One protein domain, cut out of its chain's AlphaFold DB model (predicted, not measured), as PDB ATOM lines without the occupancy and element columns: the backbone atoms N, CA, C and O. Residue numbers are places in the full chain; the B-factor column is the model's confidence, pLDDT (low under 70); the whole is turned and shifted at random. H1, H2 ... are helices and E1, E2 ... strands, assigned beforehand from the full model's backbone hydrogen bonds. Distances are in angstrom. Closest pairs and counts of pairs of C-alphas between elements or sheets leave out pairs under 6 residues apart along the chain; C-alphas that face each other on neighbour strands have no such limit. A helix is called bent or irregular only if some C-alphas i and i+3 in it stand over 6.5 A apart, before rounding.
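Overview. This is residues 2 to 105 of the 105 residues of an uncharacterized protein of Eubacterium sp. CAG:841 (UniProt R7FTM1). A long helix, H1, sticks out with residues 2 to 18 from a compact body, in which H2 and H3 cover one face of a small sheet, E1 E2 E3, and residues 23 to 33 of H1 pack on H2. The printed part has 104 residues, with three named helices and three named strands in the order H1 E1 H2 E2 H3 E3; the sheet, E1 E2 E3, is parallel, and the class is mostly helix. The whole is loose, with a radius of gyration of the C-alphas of 17.3 A, and spans 66 by 26 by 22 A, the free part of H1 making the length.

Along the chain. H1, residues 2 to 35, runs 49.9 A from C-alpha 2 at (-9.263, 28.811, 50.603). E1 is residues 44 to 48; H2, residues 51 to 68, measures 25.7 A and is irregular, C-alphas 52 and 55 being 7.1 A apart. E2 is residues 71 to 76, H3 residues 83 to 96, 20.3 A long, and E3 residues 100 to 104, ending at C-alpha 104 (49.047, 30.658, 40.573).

Arrangement. H1 touches H2 with residues 23 to 33 alone, at a steep tilt of 46 degrees, opposite ways; the closest C-alphas, of Ser 26 and Glu 64, are 4.3 A apart. H1 only grazes the sheet, with residues 30 to 34. N 45 and O 71, 2.8 A apart, are within hydrogen-bond range between E1 and E2, as are N 101 and O 72, 2.8 A, between E2 and E3. H2 and H3, on the same face, have heights over the sheet of 8.9 A and 9.1 A: two layers. E1, H2, E2 and E2, H3, E3 are strand-helix-strand units, parallel neighbour strands joined through a helix, with right-handed crossovers. Every O i to N i+4 pair is within range in H1, 10 of 14 in H2 and 9 of 10 in H3.

Size, cuts and confidence. Without residues 2 to 18, the body spans 41 by 26 by 20 A. The printed part has no cut, and no link is long. The pLDDT is under 70 at 12 residues, among them 67 to 69 and 78 to 81.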
ATOM      1  N   TYR A   2      -9.893  29.815  49.716       67.50
ATOM      2  CA  TYR A   2      -9.263  28.811  50.603       67.50
ATOM      3  C   TYR A   2      -8.294  27.817  49.927       67.50
ATOM      4  O   TYR A   2      -7.301  27.422  50.532       67.50
ATOM      5  N   ILE A   3      -8.552  27.425  48.676       74.94
ATOM      6  CA  ILE A   3      -7.677  26.508  47.919       74.94
ATOM      7  C   ILE A   3      -6.319  27.155  47.614       74.94
ATOM      8  O   ILE A   3      -5.285  26.529  47.821       74.94
ATOM      9  N   PHE A   4      -6.309  28.431  47.219       72.25
ATOM     10  CA  PHE A   4      -5.071  29.175  46.968       72.25
ATOM     11  C   PHE A   4      -4.231  29.335  48.238       72.25
ATOM     12  O   PHE A   4      -3.018  29.170  48.182       72.25
ATOM     13  N   ILE A   5      -4.868  29.561  49.394       77.50
ATOM     14  CA  ILE A   5      -4.172  29.650  50.687       77.50
ATOM     15  C   ILE A   5      -3.517  28.311  51.051       77.50
ATOM     16  O   ILE A   5      -2.367  28.297  51.474       77.50
ATOM     17  N   LYS A   6      -4.199  27.176  50.841       78.06
ATOM     18  CA  LYS A   6      -3.620  25.843  51.095       78.06
ATOM     19  C   LYS A   6      -2.439  25.529  50.173       78.06
ATOM     20  O   LYS A   6      -1.441  24.987  50.638       78.06
ATOM     21  N   ILE A   7      -2.536  25.884  48.889       79.44
ATOM     22  CA  ILE A   7      -1.441  25.707  47.922       79.44
ATOM     23  C   ILE A   7      -0.246  26.579  48.316       79.44
ATOM     24  O   ILE A   7       0.880  26.088  48.343       79.44
ATOM     25  N   PHE A   8      -0.489  27.837  48.688       76.44
ATOM     26  CA  PHE A   8       0.559  28.756  49.126       76.44
ATOM     27  C   PHE A   8       1.237  28.277  50.416       76.44
ATOM     28  O   PHE A   8       2.460  28.240  50.491       76.44
ATOM     29  N   LEU A   9       0.458  27.822  51.401       80.19
ATOM     30  CA  LEU A   9       0.986  27.287  52.657       80.19
ATOM     31  C   LEU A   9       1.835  26.029  52.423       80.19
ATOM     32  O   LEU A   9       2.922  25.906  52.978       80.19
ATOM     33  N   SER A  10       1.366  25.127  51.557       74.31
ATOM     34  CA  SER A  10       2.122  23.942  51.143       74.31
ATOM     35  C   SER A  10       3.444  24.344  50.481       74.31
ATOM     36  O   SER A  10       4.507  23.875  50.882       74.31
ATOM     37  N   PHE A  11       3.406  25.299  49.546       79.88
ATOM     38  CA  PHE A  11       4.596  25.822  48.873       79.88
ATOM     39  C   PHE A  11       5.604  26.437  49.857       79.88
ATOM     40  O   PHE A  11       6.798  26.159  49.767       79.88
ATOM     41  N   CYS A  12       5.134  27.203  50.847       79.81
ATOM     42  CA  CYS A  12       5.982  27.759  51.903       79.81
ATOM     43  C   CYS A  12       6.650  26.673  52.757       79.81
ATOM     44  O   CYS A  12       7.824  26.812  53.094       79.81
ATOM     45  N   ILE A  13       5.944  25.587  53.086       83.88
ATOM     46  CA  ILE A  13       6.507  24.469  53.859       83.88
ATOM     47  C   ILE A  13       7.600  23.759  53.055       83.88
ATOM     48  O   ILE A  13       8.697  23.548  53.571       83.88
ATOM     49  N   PHE A  14       7.345  23.451  51.779       82.19
ATOM     50  CA  PHE A  14       8.358  22.856  50.901       82.19
ATOM     51  C   PHE A  14       9.583  23.760  50.752       82.19
ATOM     52  O   PHE A  14      10.716  23.282  50.814       82.19
ATOM     53  N   TYR A  15       9.369  25.068  50.619       80.06
ATOM     54  CA  TYR A  15      10.451  26.040  50.532       80.06
ATOM     55  C   TYR A  15      11.254  26.138  51.838       80.06
ATOM     56  O   TYR A  15      12.483  26.171  51.811       80.06
ATOM     57  N   GLY A  16      10.578  26.102  52.990       76.19
ATOM     58  CA  GLY A  16      11.224  26.058  54.300       76.19
ATOM     59  C   GLY A  16      12.104  24.819  54.473       76.19
ATOM     60  O   GLY A  16      13.266  24.939  54.858       76.19
ATOM     61  N   ILE A  17      11.596  23.635  54.111       83.00
ATOM     62  CA  ILE A  17      12.371  22.383  54.141       83.00
ATOM     63  C   ILE A  17      13.573  22.475  53.197       83.00
ATOM     64  O   ILE A  17      14.683  22.106  53.579       83.00
ATOM     65  N   TYR A  18      13.381  23.012  51.990       80.06
ATOM     66  CA  TYR A  18      14.461  23.208  51.027       80.06
ATOM     67  C   TYR A  18      15.585  24.086  51.594       80.06
ATOM     68  O   TYR A  18      16.753  23.703  51.501       80.06
ATOM     69  N   ILE A  19      15.254  25.211  52.242       79.06
ATOM     70  CA  ILE A  19      16.236  26.086  52.906       79.06
ATOM     71  C   ILE A  19      16.980  25.340  54.018       79.06
ATOM     72  O   ILE A  19      18.200  25.445  54.122       79.06
ATOM     73  N   ILE A  20      16.274  24.561  54.840       81.56
ATOM     74  CA  ILE A  20      16.897  23.817  55.942       81.56
ATOM     75  C   ILE A  20      17.883  22.778  55.397       81.56
ATOM     76  O   ILE A  20      19.029  22.722  55.841       81.56
ATOM     77  N   VAL A  21      17.475  21.986  54.402       80.50
ATOM     78  CA  VAL A  21      18.333  20.959  53.786       80.50
ATOM     79  C   VAL A  21      19.576  21.592  53.163       80.50
ATOM     80  O   VAL A  21      20.695  21.131  53.387       80.50
ATOM     81  N   THR A  22      19.403  22.680  52.420       75.69
ATOM     82  CA  THR A  22      20.512  23.382  51.766       75.69
ATOM     83  C   THR A  22      21.462  24.044  52.773       75.69
ATOM     84  O   THR A  22      22.682  23.973  52.593       75.69
ATOM     85  N   ALA A  23      20.952  24.575  53.888       75.94
ATOM     86  CA  ALA A  23      21.771  25.084  54.988       75.94
ATOM     87  C   ALA A  23      22.585  23.973  55.681       75.94
ATOM     88  O   ALA A  23      23.762  24.170  55.998       75.94
ATOM     89  N   VAL A  24      21.997  22.787  55.881       80.12
ATOM     90  CA  VAL A  24      22.703  21.625  56.451       80.12
ATOM     91  C   VAL A  24      23.832  21.171  55.524       80.12
ATOM     92  O   VAL A  24      24.953  20.963  55.992       80.12
ATOM     93  N   ILE A  25      23.574  21.083  54.215       78.56
ATOM     94  CA  ILE A  25      24.589  20.728  53.210       78.56
ATOM     95  C   ILE A  25      25.737  21.745  53.215       78.56
ATOM     96  O   ILE A  25      26.899  21.347  53.251       78.56
ATOM     97  N   SER A  26      25.433  23.044  53.247       76.25
ATOM     98  CA  SER A  26      26.442  24.113  53.327       76.25
ATOM     99  C   SER A  26      27.309  24.002  54.588       76.25
ATOM    100  O   SER A  26      28.535  24.100  54.521       76.25
ATOM    101  N   SER A  27      26.693  23.713  55.739       76.31
ATOM    102  CA  SER A  27      27.413  23.493  57.000       76.31
ATOM    103  C   SER A  27      28.313  22.254  56.953       76.31
ATOM    104  O   SER A  27      29.446  22.289  57.442       76.31
ATOM    105  N   HIS A  28      27.840  21.165  56.338       80.06
ATOM    106  CA  HIS A  28      28.631  19.949  56.159       80.06
ATOM    107  C   HIS A  28      29.826  20.189  55.231       80.06
ATOM    108  O   HIS A  28      30.957  19.878  55.604       80.06
ATOM    109  N   ALA A  29      29.596  20.841  54.088       74.88
ATOM    110  CA  ALA A  29      30.633  21.196  53.126       74.88
ATOM    111  C   ALA A  29      31.740  22.052  53.762       74.88
ATOM    112  O   ALA A  29      32.920  21.752  53.597       74.88
ATOM    113  N   GLY A  30      31.379  23.053  54.575       73.19
ATOM    114  CA  GLY A  30      32.367  23.876  55.280       73.19
ATOM    115  C   GLY A  30      33.190  23.111  56.323       73.19
ATOM    116  O   GLY A  30      34.384  23.367  56.488       73.19
ATOM    117  N   LYS A  31      32.594  22.130  57.017       78.62
ATOM    118  CA  LYS A  31      33.343  21.240  57.923       78.62
ATOM    119  C   LYS A  31      34.304  20.336  57.156       78.62
ATOM    120  O   LYS A  31      35.409  20.084  57.632       78.62
ATOM    121  N   GLU A  32      33.892  19.849  55.993       77.50
ATOM    122  CA  GLU A  32      34.695  18.944  55.174       77.50
ATOM    123  C   GLU A  32      35.872  19.658  54.504       77.50
ATOM    124  O   GLU A  32      36.985  19.136  54.509       77.50
ATOM    125  N   LEU A  33      35.674  20.899  54.052       78.00
ATOM    126  CA  LEU A  33      36.751  21.767  53.571       78.00
ATOM    127  C   LEU A  33      37.817  21.998  54.646       78.00
ATOM    128  O   LEU A  33      39.001  21.783  54.387       78.00
ATOM    129  N   LYS A  34      37.404  22.334  55.877       77.50
ATOM    130  CA  LYS A  34      38.332  22.476  57.012       77.50
ATOM    131  C   LYS A  34      39.094  21.182  57.309       77.50
ATOM    132  O   LYS A  34      40.283  21.231  57.606       77.50
ATOM    133  N   ARG A  35      38.438  20.017  57.208       76.88
ATOM    134  CA  ARG A  35      39.088  18.705  57.398       76.88
ATOM    135  C   ARG A  35      40.123  18.389  56.322       76.88
ATOM    136  O   ARG A  35      41.121  17.753  56.633       76.88
ATOM    137  N   ARG A  36      39.900  18.832  55.084       70.75
ATOM    138  CA  ARG A  36      40.831  18.650  53.960       70.75
ATOM    139  C   ARG A  36      41.959  19.691  53.927       70.75
ATOM    140  O   ARG A  36      42.676  19.762  52.940       70.75
ATOM    141  N   GLY A  37      42.110  20.507  54.972       64.88
ATOM    142  CA  GLY A  37      43.156  21.531  55.043       64.88
ATOM    143  C   GLY A  37      42.881  22.774  54.190       64.88
ATOM    144  O   GLY A  37      43.782  23.586  53.996       64.88
ATOM    145  N   CYS A  38      41.652  22.961  53.693       72.69
ATOM    146  CA  CYS A  38      41.263  24.227  53.073       72.69
ATOM    147  C   CYS A  38      41.089  25.290  54.165       72.69
ATOM    148  O   CYS A  38      40.450  25.040  55.192       72.69
ATOM    149  N   ASN A  39      41.623  26.491  53.933       73.62
ATOM    150  CA  ASN A  39      41.416  27.600  54.856       73.62
ATOM    151  C   ASN A  39      40.067  28.264  54.548       73.62
ATOM    152  O   ASN A  39      39.907  28.904  53.510       73.62
ATOM    153  N   CYS A  40      39.089  28.079  55.434       67.00
ATOM    154  CA  CYS A  40      37.772  28.706  55.341       67.00
ATOM    155  C   CYS A  40      37.678  29.858  56.346       67.00
ATOM    156  O   CYS A  40      37.235  29.649  57.480       67.00
ATOM    157  N   ASP A  41      38.024  31.061  55.895       73.81
ATOM    158  CA  ASP A  41      37.772  32.309  56.610       73.81
ATOM    159  C   ASP A  41      36.314  32.761  56.425       73.81
ATOM    160  O   ASP A  41      35.550  32.229  55.607       73.81
ATOM    161  N   ASP A  42      35.895  33.766  57.194       69.62
ATOM    162  CA  ASP A  42      34.529  34.303  57.130       69.62
ATOM    163  C   ASP A  42      34.202  34.957  55.780       69.62
ATOM    164  O   ASP A  42      33.038  34.990  55.385       69.62
ATOM    165  N   LYS A  43      35.218  35.427  55.044       77.19
ATOM    166  CA  LYS A  43      35.067  36.123  53.753       77.19
ATOM    167  C   LYS A  43      35.599  35.334  52.554       77.19
ATOM    168  O   LYS A  43      35.221  35.636  51.419       77.19
ATOM    169  N   GLU A  44      36.462  34.347  52.782       83.31
ATOM    170  CA  GLU A  44      37.204  33.664  51.722       83.31
ATOM    171  C   GLU A  44      37.437  32.182  52.039       83.31
ATOM    172  O   GLU A  44      37.702  31.811  53.178       83.31
ATOM    173  N   ILE A  45      37.328  31.333  51.020       82.50
ATOM    174  CA  ILE A  45      37.663  29.910  51.062       82.50
ATOM    175  C   ILE A  45      38.883  29.709  50.171       82.50
ATOM    176  O   ILE A  45      38.768  29.797  48.950       82.50
ATOM    177  N   SER A  46      40.036  29.439  50.772       84.06
ATOM    178  CA  SER A  46      41.272  29.109  50.063       84.06
ATOM    179  C   SER A  46      41.426  27.596  49.937       84.06
ATOM    180  O   SER A  46      41.572  26.889  50.937       84.06
ATOM    181  N   ILE A  47      41.405  27.103  48.702       84.56
ATOM    182  CA  ILE A  47      41.552  25.690  48.359       84.56
ATOM    183  C   ILE A  47      43.009  25.433  47.980       84.56
ATOM    184  O   ILE A  47      43.528  26.061  47.059       84.56
ATOM    185  N   TYR A  48      43.632  24.489  48.680       77.56
ATOM    186  CA  TYR A  48      44.950  23.936  48.380       77.56
ATOM    187  C   TYR A  48      44.749  22.431  48.174       77.56
ATOM    188  O   TYR A  48      44.742  21.673  49.139       77.56
ATOM    189  N   ALA A  49      44.436  22.016  46.947       74.38
ATOM    190  CA  ALA A  49      44.102  20.627  46.638       74.38
ATOM    191  C   ALA A  49      44.692  20.210  45.288       74.38
ATOM    192  O   ALA A  49      44.698  21.004  44.346       74.38
ATOM    193  N   ASP A  50      45.130  18.956  45.218       78.31
ATOM    194  CA  ASP A  50      45.654  18.311  44.012       78.31
ATOM    195  C   ASP A  50      44.554  18.071  42.967       78.31
ATOM    196  O   ASP A  50      43.358  18.188  43.265       78.31
ATOM    197  N   SER A  51      44.932  17.699  41.742       77.25
ATOM    198  CA  SER A  51      43.993  17.608  40.613       77.25
ATOM    199  C   SER A  51      42.857  16.604  40.834       77.25
ATOM    200  O   SER A  51      41.748  16.818  40.347       77.25
ATOM    201  N   GLU A  52      43.090  15.558  41.626       80.25
ATOM    202  CA  GLU A  52      42.074  14.559  41.976       80.25
ATOM    203  C   GLU A  52      41.008  15.101  42.939       80.25
ATOM    204  O   GLU A  52      39.840  14.712  42.886       80.25
ATOM    205  N   ASN A  53      41.390  16.026  43.823       81.75
ATOM    206  CA  ASN A  53      40.538  16.514  44.908       81.75
ATOM    207  C   ASN A  53      40.027  17.946  44.689       81.75
ATOM    208  O   ASN A  53      39.071  18.358  45.358       81.75
ATOM    209  N   VAL A  54      40.618  18.704  43.761       84.75
ATOM    210  CA  VAL A  54      40.282  20.112  43.511       84.75
ATOM    211  C   VAL A  54      38.834  20.290  43.060       84.75
ATOM    212  O   VAL A  54      38.156  21.201  43.529       84.75
ATOM    213  N   GLU A  55      38.307  19.388  42.228       85.94
ATOM    214  CA  GLU A  55      36.915  19.462  41.779       85.94
ATOM    215  C   GLU A  55      35.941  19.323  42.953       85.94
ATOM    216  O   GLU A  55      35.001  20.113  43.092       85.94
ATOM    217  N   TYR A  56      36.177  18.337  43.820       84.88
ATOM    218  CA  TYR A  56      35.356  18.126  45.005       84.88
ATOM    219  C   TYR A  56      35.412  19.348  45.931       84.88
ATOM    220  O   TYR A  56      34.369  19.841  46.367       84.88
ATOM    221  N   CYS A  57      36.610  19.888  46.177       83.69
ATOM    222  CA  CYS A  57      36.789  21.057  47.034       83.69
ATOM    223  C   CYS A  57      36.102  22.302  46.457       83.69
ATOM    224  O   CYS A  57      35.438  23.026  47.192       83.69
ATOM    225  N   ILE A  58      36.172  22.527  45.139       85.38
ATOM    226  CA  ILE A  58      35.458  23.634  44.490       85.38
ATOM    227  C   ILE A  58      33.944  23.464  44.643       85.38
ATOM    228  O   ILE A  58      33.254  24.417  44.997       85.38
ATOM    229  N   ARG A  59      33.406  22.256  44.430       85.44
ATOM    230  CA  ARG A  59      31.966  21.981  44.597       85.44
ATOM    231  C   ARG A  59      31.506  22.207  46.039       85.44
ATOM    232  O   ARG A  59      30.475  22.848  46.250       85.44
ATOM    233  N   ALA A  60      32.277  21.734  47.016       82.75
ATOM    234  CA  ALA A  60      32.006  21.966  48.431       82.75
ATOM    235  C   ALA A  60      32.078  23.465  48.778       82.75
ATOM    236  O   ALA A  60      31.194  23.979  49.461       82.75
ATOM    237  N   ALA A  61      33.061  24.195  48.244       82.44
ATOM    238  CA  ALA A  61      33.212  25.632  48.475       82.44
ATOM    239  C   ALA A  61      32.072  26.441  47.854       82.44
ATOM    240  O   ALA A  61      31.575  27.382  48.472       82.44
ATOM    241  N   ILE A  62      31.600  26.045  46.669       83.88
ATOM    242  CA  ILE A  62      30.404  26.624  46.058       83.88
ATOM    243  C   ILE A  62      29.212  26.416  46.993       83.88
ATOM    244  O   ILE A  62      28.572  27.401  47.351       83.88
ATOM    245  N   ALA A  63      28.960  25.182  47.444       80.31
ATOM    246  CA  ALA A  63      27.857  24.866  48.353       80.31
ATOM    247  C   ALA A  63      27.934  25.643  49.683       80.31
ATOM    248  O   ALA A  63      26.913  26.131  50.173       80.31
ATOM    249  N   GLU A  64      29.133  25.830  50.242       78.00
ATOM    250  CA  GLU A  64      29.328  26.677  51.423       78.00
ATOM    251  C   GLU A  64      29.021  28.156  51.104       78.00
ATOM    252  O   GLU A  64      28.302  28.828  51.850       78.00
ATOM    253  N   SER A  65      29.509  28.660  49.964       75.94
ATOM    254  CA  SER A  65      29.390  30.068  49.562       75.94
ATOM    255  C   SER A  65      27.957  30.524  49.262       75.94
ATOM    256  O   SER A  65      27.681  31.713  49.420       75.94
ATOM    257  N   VAL A  66      27.039  29.610  48.904       73.12
ATOM    258  CA  VAL A  66      25.621  29.932  48.630       73.12
ATOM    259  C   VAL A  66      24.949  30.614  49.826       73.12
ATOM    260  O   VAL A  66      24.162  31.536  49.635       73.12
ATOM    261  N   PHE A  67      25.286  30.211  51.056       63.69
ATOM    262  CA  PHE A  67      24.674  30.759  52.275       63.69
ATOM    263  C   PHE A  67      25.491  31.862  52.945       63.69
ATOM    264  O   PHE A  67      24.941  32.623  53.736       63.69
ATOM    265  N   LYS A  68      26.800  31.938  52.671       64.31
ATOM    266  CA  LYS A  68      27.728  32.816  53.407       64.31
ATOM    267  C   LYS A  68      28.421  33.886  52.560       64.31
ATOM    268  O   LYS A  68      29.259  34.596  53.095       64.31
ATOM    269  N   VAL A  69      28.090  34.009  51.268       64.44
ATOM    270  CA  VAL A  69      28.686  34.972  50.312       64.44
ATOM    271  C   VAL A  69      30.212  35.057  50.479       64.44
ATOM    272  O   VAL A  69      30.783  36.100  50.789       64.44
ATOM    273  N   LYS A  70      30.882  33.915  50.299       77.00
ATOM    274  CA  LYS A  70      32.344  33.811  50.396       77.00
ATOM    275  C   LYS A  70      32.990  33.868  49.015       77.00
ATOM    276  O   LYS A  70      32.463  33.304  48.049       77.00
ATOM    277  N   LYS A  71      34.146  34.529  48.921       82.69
ATOM    278  CA  LYS A  71      35.041  34.400  47.762       82.69
ATOM    279  C   LYS A  71      35.714  33.031  47.809       82.69
ATOM    280  O   LYS A  71      36.047  32.560  48.887       82.69
ATOM    281  N   ILE A  72      35.896  32.389  46.664       85.62
ATOM    282  CA  ILE A  72      36.568  31.091  46.570       85.62
ATOM    283  C   ILE A  72      37.879  31.323  45.831       85.62
ATOM    284  O   ILE A  72      37.858  31.746  44.678       85.62
ATOM    285  N   THR A  73      39.005  31.050  46.475       85.88
ATOM    286  CA  THR A  73      40.332  31.168  45.877       85.88
ATOM    287  C   THR A  73      40.938  29.784  45.740       85.88
ATOM    288  O   THR A  73      41.138  29.079  46.724       85.88
ATOM    289  N   VAL A  74      41.214  29.374  44.506       84.88
ATOM    290  CA  VAL A  74      41.876  28.103  44.206       84.88
ATOM    291  C   VAL A  74      43.356  28.384  44.009       84.88
ATOM    292  O   VAL A  74      43.717  29.114  43.086       84.88
ATOM    293  N   ASN A  75      44.203  27.829  44.872       84.81
ATOM    294  CA  ASN A  75      45.649  27.957  44.767       84.81
ATOM    295  C   ASN A  75      46.196  26.780  43.964       84.81
ATOM    296  O   ASN A  75      46.100  25.629  44.388       84.81
ATOM    297  N   VAL A  76      46.750  27.079  42.795       80.94
ATOM    298  CA  VAL A  76      47.355  26.091  41.908       80.94
ATOM    299  C   VAL A  76      48.860  26.054  42.190       80.94
ATOM    300  O   VAL A  76      49.510  27.087  42.006       80.94
ATOM    301  N   PRO A  77      49.425  24.908  42.609       72.75
ATOM    302  CA  PRO A  77      50.855  24.793  42.881       72.75
ATOM    303  C   PRO A  77      51.682  24.910  41.590       72.75
ATOM    304  O   PRO A  77      51.423  24.214  40.606       72.75
ATOM    305  N   SER A  78      52.698  25.776  41.589       69.12
ATOM    306  CA  SER A  78      53.578  26.050  40.440       69.12
ATOM    307  C   SER A  78      54.472  24.882  40.018       69.12
ATOM    308  O   SER A  78      54.809  24.798  38.835       69.12
ATOM    309  N   SER A  79      54.834  23.992  40.946       67.56
ATOM    310  CA  SER A  79      55.852  22.945  40.758       67.56
ATOM    311  C   SER A  79      55.306  21.524  40.568       67.56
ATOM    312  O   SER A  79      56.095  20.588  40.462       67.56
ATOM    313  N   SER A  80      53.983  21.332  40.542       68.88
ATOM    314  CA  SER A  80      53.377  20.005  40.379       68.88
ATOM    315  C   SER A  80      53.115  19.686  38.899       68.88
ATOM    316  O   SER A  80      52.594  20.549  38.188       68.88
ATOM    317  N   PRO A  81      53.376  18.451  38.420       68.25
ATOM    318  CA  PRO A  81      52.930  18.004  37.094       68.25
ATOM    319  C   PRO A  81      51.399  18.067  36.936       68.25
ATOM    320  O   PRO A  81      50.878  18.061  35.825       68.25
ATOM    321  N   GLU A  82      50.664  18.189  38.042       75.06
ATOM    322  CA  GLU A  82      49.211  18.334  38.068       75.06
ATOM    323  C   GLU A  82      48.725  19.782  37.932       75.06
ATOM    324  O   GLU A  82      47.515  20.031  37.930       75.06
ATOM    325  N   ARG A  83      49.641  20.749  37.808       80.19
ATOM    326  CA  ARG A  83      49.330  22.179  37.682       80.19
ATOM    327  C   ARG A  83      48.351  22.458  36.548       80.19
ATOM    328  O   ARG A  83      47.366  23.160  36.760       80.19
ATOM    329  N   GLU A  84      48.619  21.923  35.359       81.44
ATOM    330  CA  GLU A  84      47.779  22.159  34.182       81.44
ATOM    331  C   GLU A  84      46.376  21.586  34.378       81.44
ATOM    332  O   GLU A  84      45.396  22.298  34.169       81.44
ATOM    333  N   ARG A  85      46.268  20.353  34.893       82.75
ATOM    334  CA  ARG A  85      44.975  19.710  35.182       82.75
ATOM    335  C   ARG A  85      44.182  20.463  36.248       82.75
ATOM    336  O   ARG A  85      42.995  20.723  36.077       82.75
ATOM    337  N   THR A  86      44.840  20.858  37.335       83.19
ATOM    338  CA  THR A  86      44.220  21.618  38.431       83.19
ATOM    339  C   THR A  86      43.735  22.984  37.942       83.19
ATOM    340  O   THR A  86      42.617  23.398  38.258       83.19
ATOM    341  N   ALA A  87      44.541  23.668  37.122       84.94
ATOM    342  CA  ALA A  87      44.175  24.939  36.508       84.94
ATOM    343  C   ALA A  87      43.011  24.794  35.519       84.94
ATOM    344  O   ALA A  87      42.105  25.624  35.540       84.94
ATOM    345  N   GLU A  88      42.998  23.745  34.694       87.31
ATOM    346  CA  GLU A  88      41.916  23.474  33.740       87.31
ATOM    347  C   GLU A  88      40.582  23.239  34.461       87.31
ATOM    348  O   GLU A  88      39.565  23.851  34.116       87.31
ATOM    349  N   ILE A  89      40.590  22.413  35.513       86.00
ATOM    350  CA  ILE A  89      39.408  22.167  36.343       86.00
ATOM    351  C   ILE A  89      38.935  23.482  36.975       86.00
ATOM    352  O   ILE A  89      37.756  23.830  36.870       86.00
ATOM    353  N   ALA A  90      39.841  24.247  37.588       85.56
ATOM    354  CA  ALA A  90      39.501  25.514  38.228       85.56
ATOM    355  C   ALA A  90      38.935  26.546  37.233       85.56
ATOM    356  O   ALA A  90      37.924  27.190  37.527       85.56
ATOM    357  N   GLU A  91      39.517  26.667  36.036       87.25
ATOM    358  CA  GLU A  91      39.028  27.545  34.964       87.25
ATOM    359  C   GLU A  91      37.625  27.147  34.493       87.25
ATOM    360  O   GLU A  91      36.756  28.006  34.300       87.25
ATOM    361  N   ARG A  92      37.342  25.842  34.390       88.88
ATOM    362  CA  ARG A  92      36.004  25.348  34.041       88.88
ATOM    363  C   ARG A  92      34.942  25.845  35.022       88.88
ATOM    364  O   ARG A  92      33.868  26.276  34.597       88.88
ATOM    365  N   PHE A  93      35.238  25.824  36.322       85.56
ATOM    366  CA  PHE A  93      34.328  26.343  37.343       85.56
ATOM    367  C   PHE A  93      34.285  27.873  37.366       85.56
ATOM    368  O   PHE A  93      33.200  28.438  37.499       85.56
ATOM    369  N   ARG A  94      35.415  28.555  37.160       85.19
ATOM    370  CA  ARG A  94      35.489  30.025  37.096       85.19
ATOM    371  C   ARG A  94      34.590  30.615  36.009       85.19
ATOM    372  O   ARG A  94      33.930  31.624  36.243       85.19
ATOM    373  N   ARG A  95      34.491  29.963  34.844       85.75
ATOM    374  CA  ARG A  95      33.565  30.378  33.770       85.75
ATOM    375  C   ARG A  95      32.095  30.317  34.194       85.75
ATOM    376  O   ARG A  95      31.284  31.089  33.690       85.75
ATOM    377  N   LYS A  96      31.749  29.410  35.113       85.31
ATOM    378  CA  LYS A  96      30.378  29.197  35.597       85.31
ATOM    379  C   LYS A  96      30.046  30.027  36.845       85.31
ATOM    380  O   LYS A  96      28.895  30.418  37.014       85.31
ATOM    381  N   TYR A  97      31.032  30.319  37.694       82.19
ATOM    382  CA  TYR A  97      30.846  30.983  38.986       82.19
ATOM    383  C   TYR A  97      31.767  32.205  39.126       82.19
ATOM    384  O   TYR A  97      32.986  32.081  39.237       82.19
ATOM    385  N   LYS A  98      31.177  33.409  39.173       79.19
ATOM    386  CA  LYS A  98      31.913  34.691  39.226       79.19
ATOM    387  C   LYS A  98      32.677  34.942  40.535       79.19
ATOM    388  O   LYS A  98      33.497  35.852  40.588       79.19
ATOM    389  N   ASN A  99      32.401  34.180  41.592       79.69
ATOM    390  CA  ASN A  99      33.047  34.316  42.899       79.69
ATOM    391  C   ASN A  99      34.318  33.461  43.048       79.69
ATOM    392  O   ASN A  99      34.864  33.407  44.150       79.69
ATOM    393  N   ILE A 100      34.785  32.821  41.968       85.12
ATOM    394  CA  ILE A 100      36.008  32.014  41.948       85.12
ATOM    395  C   ILE A 100      37.184  32.837  41.406       85.12
ATOM    396  O   ILE A 100      37.135  33.370  40.295       85.12
ATOM    397  N   LYS A 101      38.265  32.900  42.179       87.06
ATOM    398  CA  LYS A 101      39.570  33.437  41.794       87.06
ATOM    399  C   LYS A 101      40.575  32.290  41.738       87.06
ATOM    400  O   LYS A 101      40.565  31.410  42.591       87.06
ATOM    401  N   ILE A 102      41.441  32.298  40.734       84.31
ATOM    402  CA  ILE A 102      42.530  31.326  40.605       84.31
ATOM    403  C   ILE A 102      43.820  32.066  40.927       84.31
ATOM    404  O   ILE A 102      44.066  33.141  40.374       84.31
ATOM    405  N   ASN A 103      44.596  31.522  41.855       84.25
ATOM    406  CA  ASN A 103      45.899  32.035  42.229       84.25
ATOM    407  C   ASN A 103      46.962  31.025  41.803       84.25
ATOM    408  O   ASN A 103      46.901  29.858  42.188       84.25
ATOM    409  N   TYR A 104      47.909  31.470  40.986       79.12
ATOM    410  CA  TYR A 104      49.047  30.658  40.573       79.12
ATOM    411  C   TYR A 104      50.181  30.978  41.538       79.12
ATOM    412  O   TYR A 104      50.705  32.090  41.496       79.12
ATOM    413  N   ASN A 105      50.477  30.039  42.433       66.31
ATOM    414  CA  ASN A 105      51.451  30.221  43.505       66.31
ATOM    415  C   ASN A 105      52.756  29.523  43.153       66.31
ATOM    416  O   ASN A 105      52.674  28.338  42.764       66.31
TER     417      ASN A 105